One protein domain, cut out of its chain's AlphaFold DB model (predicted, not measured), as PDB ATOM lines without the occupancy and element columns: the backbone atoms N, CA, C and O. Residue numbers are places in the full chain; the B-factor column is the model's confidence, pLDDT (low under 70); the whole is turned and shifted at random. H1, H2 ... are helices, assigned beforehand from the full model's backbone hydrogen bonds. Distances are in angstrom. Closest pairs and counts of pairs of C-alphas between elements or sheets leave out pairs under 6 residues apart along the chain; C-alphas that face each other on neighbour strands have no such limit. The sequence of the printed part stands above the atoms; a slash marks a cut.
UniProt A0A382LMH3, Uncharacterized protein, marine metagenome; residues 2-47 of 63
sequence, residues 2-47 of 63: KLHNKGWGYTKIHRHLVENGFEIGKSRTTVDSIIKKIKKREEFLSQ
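This is residues 2 to 47 of the 63 residues of an uncharacterized protein of marine metagenome (UniProt A0A382LMH3). A small head, residues 2 to 35, holds H1, H2 and the start of H3, and from it the rest of H3 sticks out as a long arm. H2 and H3 meet near their first residues, making a wide corner. The printed part has 46 residues with three named helices, H1, H2, H3 in chain order, and no named strand: all helix. It is only just loose, close to compact, with a radius of gyration of the C-alphas of 11.6 A, and elongated, spanning 37 by 21 by 14 A.

Start at H1, residues 2 to 5, and go on to H2, residues 10 to 19; they only just touch, with 3 pairs of C-alphas within 8 A, and only at the corner by their link, the closest C-alphas being those of Leu 3 and Ile 13, 7.0 A apart. Next look at H3, residues 29 to 45: with residues 29 to 32 alone it touches H2, the closest C-alphas, of Tyr 10 and Asp 32, being 5.7 A apart. H2 and H3 run opposite ways at a steep tilt of 66 degrees. H1 and H3 are only just apart, closest 8.2 A. In H2 and H3 every O i to N i+4 pair is within hydrogen-bond range; H1 is too short for such a pair.

Find C-alpha 2 at (-65.873, 148.757, -21.379), where H1 begins; it is 5.1 A long. H2 measures 14.2 A. Find C-alpha 29 at (-81.775, 143.040, -14.583); from there H3 runs 24.4 A to C-alpha 45 at (-65.622, 132.058, -29.266).

The C-alphas farthest apart, of Glu 19 and Gln 47, are 36.7 A apart. Residues 36 to 47, of which 36 to 45 belong to H3, stand free. The printed part has no cut, no link is long, and no printed residue is under 70 in pLDDT.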
ATOM      1  N   LYS A   2     -66.705 147.639 -21.890       75.06
ATOM      2  CA  LYS A   2     -65.873 148.757 -21.379       75.06
ATOM      3  C   LYS A   2     -66.326 149.365 -20.034       75.06
ATOM      4  O   LYS A   2     -65.475 149.663 -19.212       75.06
ATOM      5  N   LEU A   3     -67.632 149.526 -19.785       80.62
ATOM      6  CA  LEU A   3     -68.146 150.040 -18.499       80.62
ATOM      7  C   LEU A   3     -68.057 149.005 -17.364       80.62
ATOM      8  O   LEU A   3     -67.654 149.341 -16.256       80.62
ATOM      9  N   HIS A   4     -68.362 147.739 -17.651       81.06
ATOM     10  CA  HIS A   4     -68.193 146.646 -16.687       81.06
ATOM     11  C   HIS A   4     -66.706 146.416 -16.358       81.06
ATOM     12  O   HIS A   4     -66.361 146.204 -15.201       81.06
ATOM     13  N   ASN A   5     -65.814 146.509 -17.345       81.25
ATOM     14  CA  ASN A   5     -64.368 146.338 -17.161       81.25
ATOM     15  C   ASN A   5     -63.744 147.502 -16.375       81.25
ATOM     16  O   ASN A   5     -62.686 147.340 -15.785       81.25
ATOM     17  N   LYS A   6     -64.427 148.654 -16.309       88.12
ATOM     18  CA  LYS A   6     -64.114 149.769 -15.395       88.12
ATOM     19  C   LYS A   6     -64.632 149.539 -13.961       88.12
ATOM     20  O   LYS A   6     -64.611 150.464 -13.155       88.12
ATOM     21  N   GLY A   7     -65.155 148.351 -13.649       89.50
ATOM     22  CA  GLY A   7     -65.660 147.983 -12.322       89.50
ATOM     23  C   GLY A   7     -67.082 148.461 -12.014       89.50
ATOM     24  O   GLY A   7     -67.504 148.435 -10.861       89.50
ATOM     25  N   TRP A   8     -67.850 148.927 -13.005       91.88
ATOM     26  CA  TRP A   8     -69.215 149.386 -12.743       91.88
ATOM     27  C   TRP A   8     -70.175 148.200 -12.616       91.88
ATOM     28  O   TRP A   8     -70.272 147.366 -13.516       91.88
ATOM     29  N   GLY A   9     -70.936 148.166 -11.520       91.06
ATOM     30  CA  GLY A   9     -72.033 147.214 -11.346       91.06
ATOM     31  C   GLY A   9     -73.185 147.463 -12.327       91.06
ATOM     32  O   GLY A   9     -73.409 148.592 -12.774       91.06
ATOM     33  N   TYR A  10     -73.963 146.418 -12.626       91.75
ATOM     34  CA  TYR A  10     -75.055 146.468 -13.611       91.75
ATOM     35  C   TYR A  10     -76.109 147.546 -13.299       91.75
ATOM     36  O   TYR A  10     -76.635 148.169 -14.217       91.75
ATOM     37  N   THR A  11     -76.360 147.843 -12.019       93.19
ATOM     38  CA  THR A  11     -77.257 148.931 -11.589       93.19
ATOM     39  C   THR A  11     -76.743 150.308 -12.008       93.19
ATOM     40  O   THR A  11     -77.514 151.127 -12.506       93.19
ATOM     41  N   LYS A  12     -75.439 150.564 -11.842       94.19
ATOM     42  CA  LYS A  12     -74.814 151.838 -12.227       94.19
ATOM     43  C   LYS A  12     -74.814 152.003 -13.746       94.19
ATOM     44  O   LYS A  12     -75.078 153.089 -14.247       94.19
ATOM     45  N   ILE A  13     -74.564 150.912 -14.467       93.75
ATOM     46  CA  ILE A  13     -74.614 150.887 -15.931       93.75
ATOM     47  C   ILE A  13     -76.041 151.148 -16.426       93.75
ATOM     48  O   ILE A  13     -76.215 151.967 -17.318       93.75
ATOM     49  N   HIS A  14     -77.056 150.504 -15.839       94.44
ATOM     50  CA  HIS A  14     -78.457 150.728 -16.218       94.44
ATOM     51  C   HIS A  14     -78.853 152.193 -16.059       94.44
ATOM     52  O   HIS A  14     -79.332 152.795 -17.013       94.44
ATOM     53  N   ARG A  15     -78.556 152.785 -14.897       94.19
ATOM     54  CA  ARG A  15     -78.828 154.200 -14.637       94.19
ATOM     55  C   ARG A  15     -78.147 155.109 -15.660       94.19
ATOM     56  O   ARG A  15     -78.804 155.965 -16.235       94.19
ATOM     57  N   HIS A  16     -76.865 154.873 -15.930       93.75
ATOM     58  CA  HIS A  16     -76.117 155.652 -16.909       93.75
ATOM     59  C   HIS A  16     -76.726 155.552 -18.315       93.75
ATOM     60  O   HIS A  16     -76.852 156.561 -18.995       93.75
ATOM     61  N   LEU A  17     -77.145 154.360 -18.746       92.69
ATOM     62  CA  LEU A  17     -77.776 154.173 -20.056       92.69
ATOM     63  C   LEU A  17     -79.117 154.914 -20.155       92.69
ATOM     64  O   LEU A  17     -79.362 155.579 -21.156       92.69
ATOM     65  N   VAL A  18     -79.943 154.860 -19.108       93.62
ATOM     66  CA  VAL A  18     -81.219 155.594 -19.059       93.62
ATOM     67  C   VAL A  18     -80.990 157.109 -19.082       93.62
ATOM     68  O   VAL A  18     -81.633 157.808 -19.856       93.62
ATOM     69  N   GLU A  19     -80.045 157.620 -18.286       94.12
ATOM     70  CA  GLU A  19     -79.707 159.053 -18.233       94.12
ATOM     71  C   GLU A  19     -79.137 159.578 -19.561       94.12
ATOM     72  O   GLU A  19     -79.318 160.745 -19.886       94.12
ATOM     73  N   ASN A  20     -78.486 158.717 -20.352       94.81
ATOM     74  CA  ASN A  20     -77.974 159.056 -21.684       94.81
ATOM     75  C   ASN A  20     -79.005 158.822 -22.807       94.81
ATOM     76  O   ASN A  20     -78.655 158.917 -23.980       94.81
ATOM     77  N   GLY A  21     -80.260 158.503 -22.472       93.25
ATOM     78  CA  GLY A  21     -81.346 158.363 -23.444       93.25
ATOM     79  C   GLY A  21     -81.317 157.073 -24.267       93.25
ATOM     80  O   GLY A  21     -81.968 157.004 -25.305       93.25
ATOM     81  N   PHE A  22     -80.585 156.041 -23.835       92.88
ATOM     82  CA  PHE A  22     -80.612 154.749 -24.519       92.88
ATOM     83  C   PHE A  22     -81.941 154.026 -24.279       92.88
ATOM     84  O   PHE A  22     -82.418 153.925 -23.146       92.88
ATOM     85  N   GLU A  23     -82.489 153.426 -25.336       91.69
ATOM     86  CA  GLU A  23     -83.653 152.548 -25.246       91.69
ATOM     87  C   GLU A  23     -83.268 151.219 -24.585       91.69
ATOM     88  O   GLU A  23     -82.822 150.261 -25.218       91.69
ATOM     89  N   ILE A  24     -83.421 151.168 -23.265       91.69
ATOM     90  CA  ILE A  24     -83.229 149.960 -22.473       91.69
ATOM     91  C   ILE A  24     -84.497 149.622 -21.697       91.69
ATOM     92  O   ILE A  24     -85.259 150.494 -21.279       91.69
ATOM     93  N   GLY A  25     -84.719 148.326 -21.472       88.50
ATOM     94  CA  GLY A  25     -85.806 147.857 -20.624       88.50
ATOM     95  C   GLY A  25     -85.782 148.526 -19.244       88.50
ATOM     96  O   GLY A  25     -84.720 148.745 -18.652       88.50
ATOM     97  N   LYS A  26     -86.972 148.806 -18.699       87.75
ATOM     98  CA  LYS A  26     -87.151 149.482 -17.398       87.75
ATOM     99  C   LYS A  26     -86.420 148.774 -16.249       87.75
ATOM    100  O   LYS A  26     -85.992 149.417 -15.295       87.75
ATOM    101  N   SER A  27     -86.259 147.451 -16.338       91.19
ATOM    102  CA  SER A  27     -85.576 146.668 -15.310       91.19
ATOM    103  C   SER A  27     -84.052 146.734 -15.427       91.19
ATOM    104  O   SER A  27     -83.476 146.439 -16.477       91.19
ATOM    105  N   ARG A  28     -83.392 146.965 -14.288       90.25
ATOM    106  CA  ARG A  28     -81.931 146.873 -14.119       90.25
ATOM    107  C   ARG A  28     -81.372 145.487 -14.460       90.25
ATOM    108  O   ARG A  28     -80.243 145.383 -14.935       90.25
ATOM    109  N   THR A  29     -82.165 144.430 -14.272       92.69
ATOM    110  CA  THR A  29     -81.775 143.040 -14.583       92.69
ATOM    111  C   THR A  29     -81.578 142.798 -16.083       92.69
ATOM    112  O   THR A  29     -80.897 141.849 -16.474       92.69
ATOM    113  N   THR A  30     -82.103 143.687 -16.935       92.94
ATOM    114  CA  THR A  30     -81.860 143.666 -18.383       92.94
ATOM    115  C   THR A  30     -80.367 143.803 -18.679       92.94
ATOM    116  O   THR A  30     -79.823 143.044 -19.477       92.94
ATOM    117  N   VAL A  31     -79.671 144.706 -17.975       93.19
ATOM    118  CA  VAL A  31     -78.219 144.903 -18.132       93.19
ATOM    119  C   VAL A  31     -77.441 143.676 -17.666       93.19
ATOM    120  O   VAL A  31     -76.520 143.248 -18.357       93.19
ATOM    121  N   ASP A  32     -77.829 143.076 -16.540       92.75
ATOM    122  CA  ASP A  32     -77.210 141.842 -16.037       92.75
ATOM    123  C   ASP A  32     -77.321 140.693 -17.057       92.75
ATOM    124  O   ASP A  32     -76.335 140.030 -17.384       92.75
ATOM    125  N   SER A  33     -78.500 140.525 -17.658       93.75
ATOM    126  CA  SER A  33     -78.739 139.521 -18.701       93.75
ATOM    127  C   SER A  33     -77.890 139.767 -19.952       93.75
ATOM    128  O   SER A  33     -77.345 138.824 -20.529       93.75
ATOM    129  N   ILE A  34     -77.743 141.030 -20.368       91.81
ATOM    130  CA  ILE A  34     -76.885 141.421 -21.498       91.81
ATOM    131  C   ILE A  34     -75.421 141.083 -21.198       91.81
ATOM    132  O   ILE A  34     -74.748 140.477 -22.030       91.81
ATOM    133  N   ILE A  35     -74.938 141.419 -19.999       91.56
ATOM    134  CA  ILE A  35     -73.573 141.108 -19.557       91.56
ATOM    135  C   ILE A  35     -73.320 139.599 -19.614       91.56
ATOM    136  O   ILE A  35     -72.311 139.171 -20.175       91.56
ATOM    137  N   LYS A  36     -74.240 138.789 -19.079       92.38
ATOM    138  CA  LYS A  36     -74.137 137.322 -19.096       92.38
ATOM    139  C   LYS A  36     -74.097 136.763 -20.518       92.38
ATOM    140  O   LYS A  36     -73.283 135.891 -20.807       92.38
ATOM    141  N   LYS A  37     -74.926 137.291 -21.426       91.94
ATOM    142  CA  LYS A  37     -74.931 136.888 -22.843       91.94
ATOM    143  C   LYS A  37     -73.613 137.211 -23.547       91.94
ATOM    144  O   LYS A  37     -73.152 136.401 -24.344       91.94
ATOM    145  N   ILE A  38     -73.009 138.364 -23.249       90.00
ATOM    146  CA  ILE A  38     -71.701 138.746 -23.800       90.00
ATOM    147  C   ILE A  38     -70.616 137.790 -23.299       90.00
ATOM    148  O   ILE A  38     -69.919 137.219 -24.129       90.00
ATOM    149  N   LYS A  39     -70.540 137.538 -21.982       89.81
ATOM    150  CA  LYS A  39     -69.572 136.587 -21.399       89.81
ATOM    151  C   LYS A  39     -69.688 135.199 -22.021       89.81
ATOM    152  O   LYS A  39     -68.705 134.666 -22.510       89.81
ATOM    153  N   LYS A  40     -70.911 134.666 -22.109       90.94
ATOM    154  CA  LYS A  40     -71.165 133.357 -22.726       90.94
ATOM    155  C   LYS A  40     -70.726 133.305 -24.193       90.94
ATOM    156  O   LYS A  40     -70.256 132.275 -24.662       90.94
ATOM    157  N   ARG A  41     -70.899 134.401 -24.941       88.88
ATOM    158  CA  ARG A  41     -70.442 134.489 -26.334       88.88
ATOM    159  C   ARG A  41     -68.915 134.530 -26.417       88.88
ATOM    160  O   ARG A  41     -68.361 133.869 -27.283       88.88
ATOM    161  N   GLU A  42     -68.253 135.280 -25.540       88.06
ATOM    162  CA  GLU A  42     -66.788 135.324 -25.463       88.06
ATOM    163  C   GLU A  42     -66.207 133.953 -25.093       88.06
ATOM    164  O   GLU A  42     -65.295 133.499 -25.768       88.06
ATOM    165  N   GLU A  43     -66.790 133.255 -24.113       87.81
ATOM    166  CA  GLU A  43     -66.426 131.879 -23.734       87.81
ATOM    167  C   GLU A  43     -66.650 130.864 -24.862       87.81
ATOM    168  O   GLU A  43     -65.909 129.893 -24.993       87.81
ATOM    169  N   PHE A  44     -67.691 131.048 -25.676       84.38
ATOM    170  CA  PHE A  44     -67.929 130.190 -26.835       84.38
ATOM    171  C   PHE A  44     -66.883 130.415 -27.929       84.38
ATOM    172  O   PHE A  44     -66.350 129.463 -28.485       84.38
ATOM    173  N   LEU A  45     -66.577 131.678 -28.225       79.38
ATOM    174  CA  LEU A  45     -65.622 132.058 -29.266       79.38
ATOM    175  C   LEU A  45     -64.161 131.824 -28.863       79.38
ATOM    176  O   LEU A  45     -63.313 131.699 -29.740       79.38
ATOM    177  N   SER A  46     -63.854 131.796 -27.565       80.44
ATOM    178  CA  SER A  46     -62.505 131.536 -27.056       80.44
ATOM    179  C   SER A  46     -62.154 130.051 -26.988       80.44
ATOM    180  O   SER A  46     -61.002 129.718 -26.711       80.44
ATOM    181  N   GLN A  47     -63.119 129.158 -27.228       78.19
ATOM    182  CA  GLN A  47     -62.837 127.732 -27.292       78.19
ATOM    183  C   GLN A  47     -61.898 127.448 -28.469       78.19
ATOM    184  O   GLN A  47     -62.167 127.896 -29.588       78.19
TER     185      GLN A  47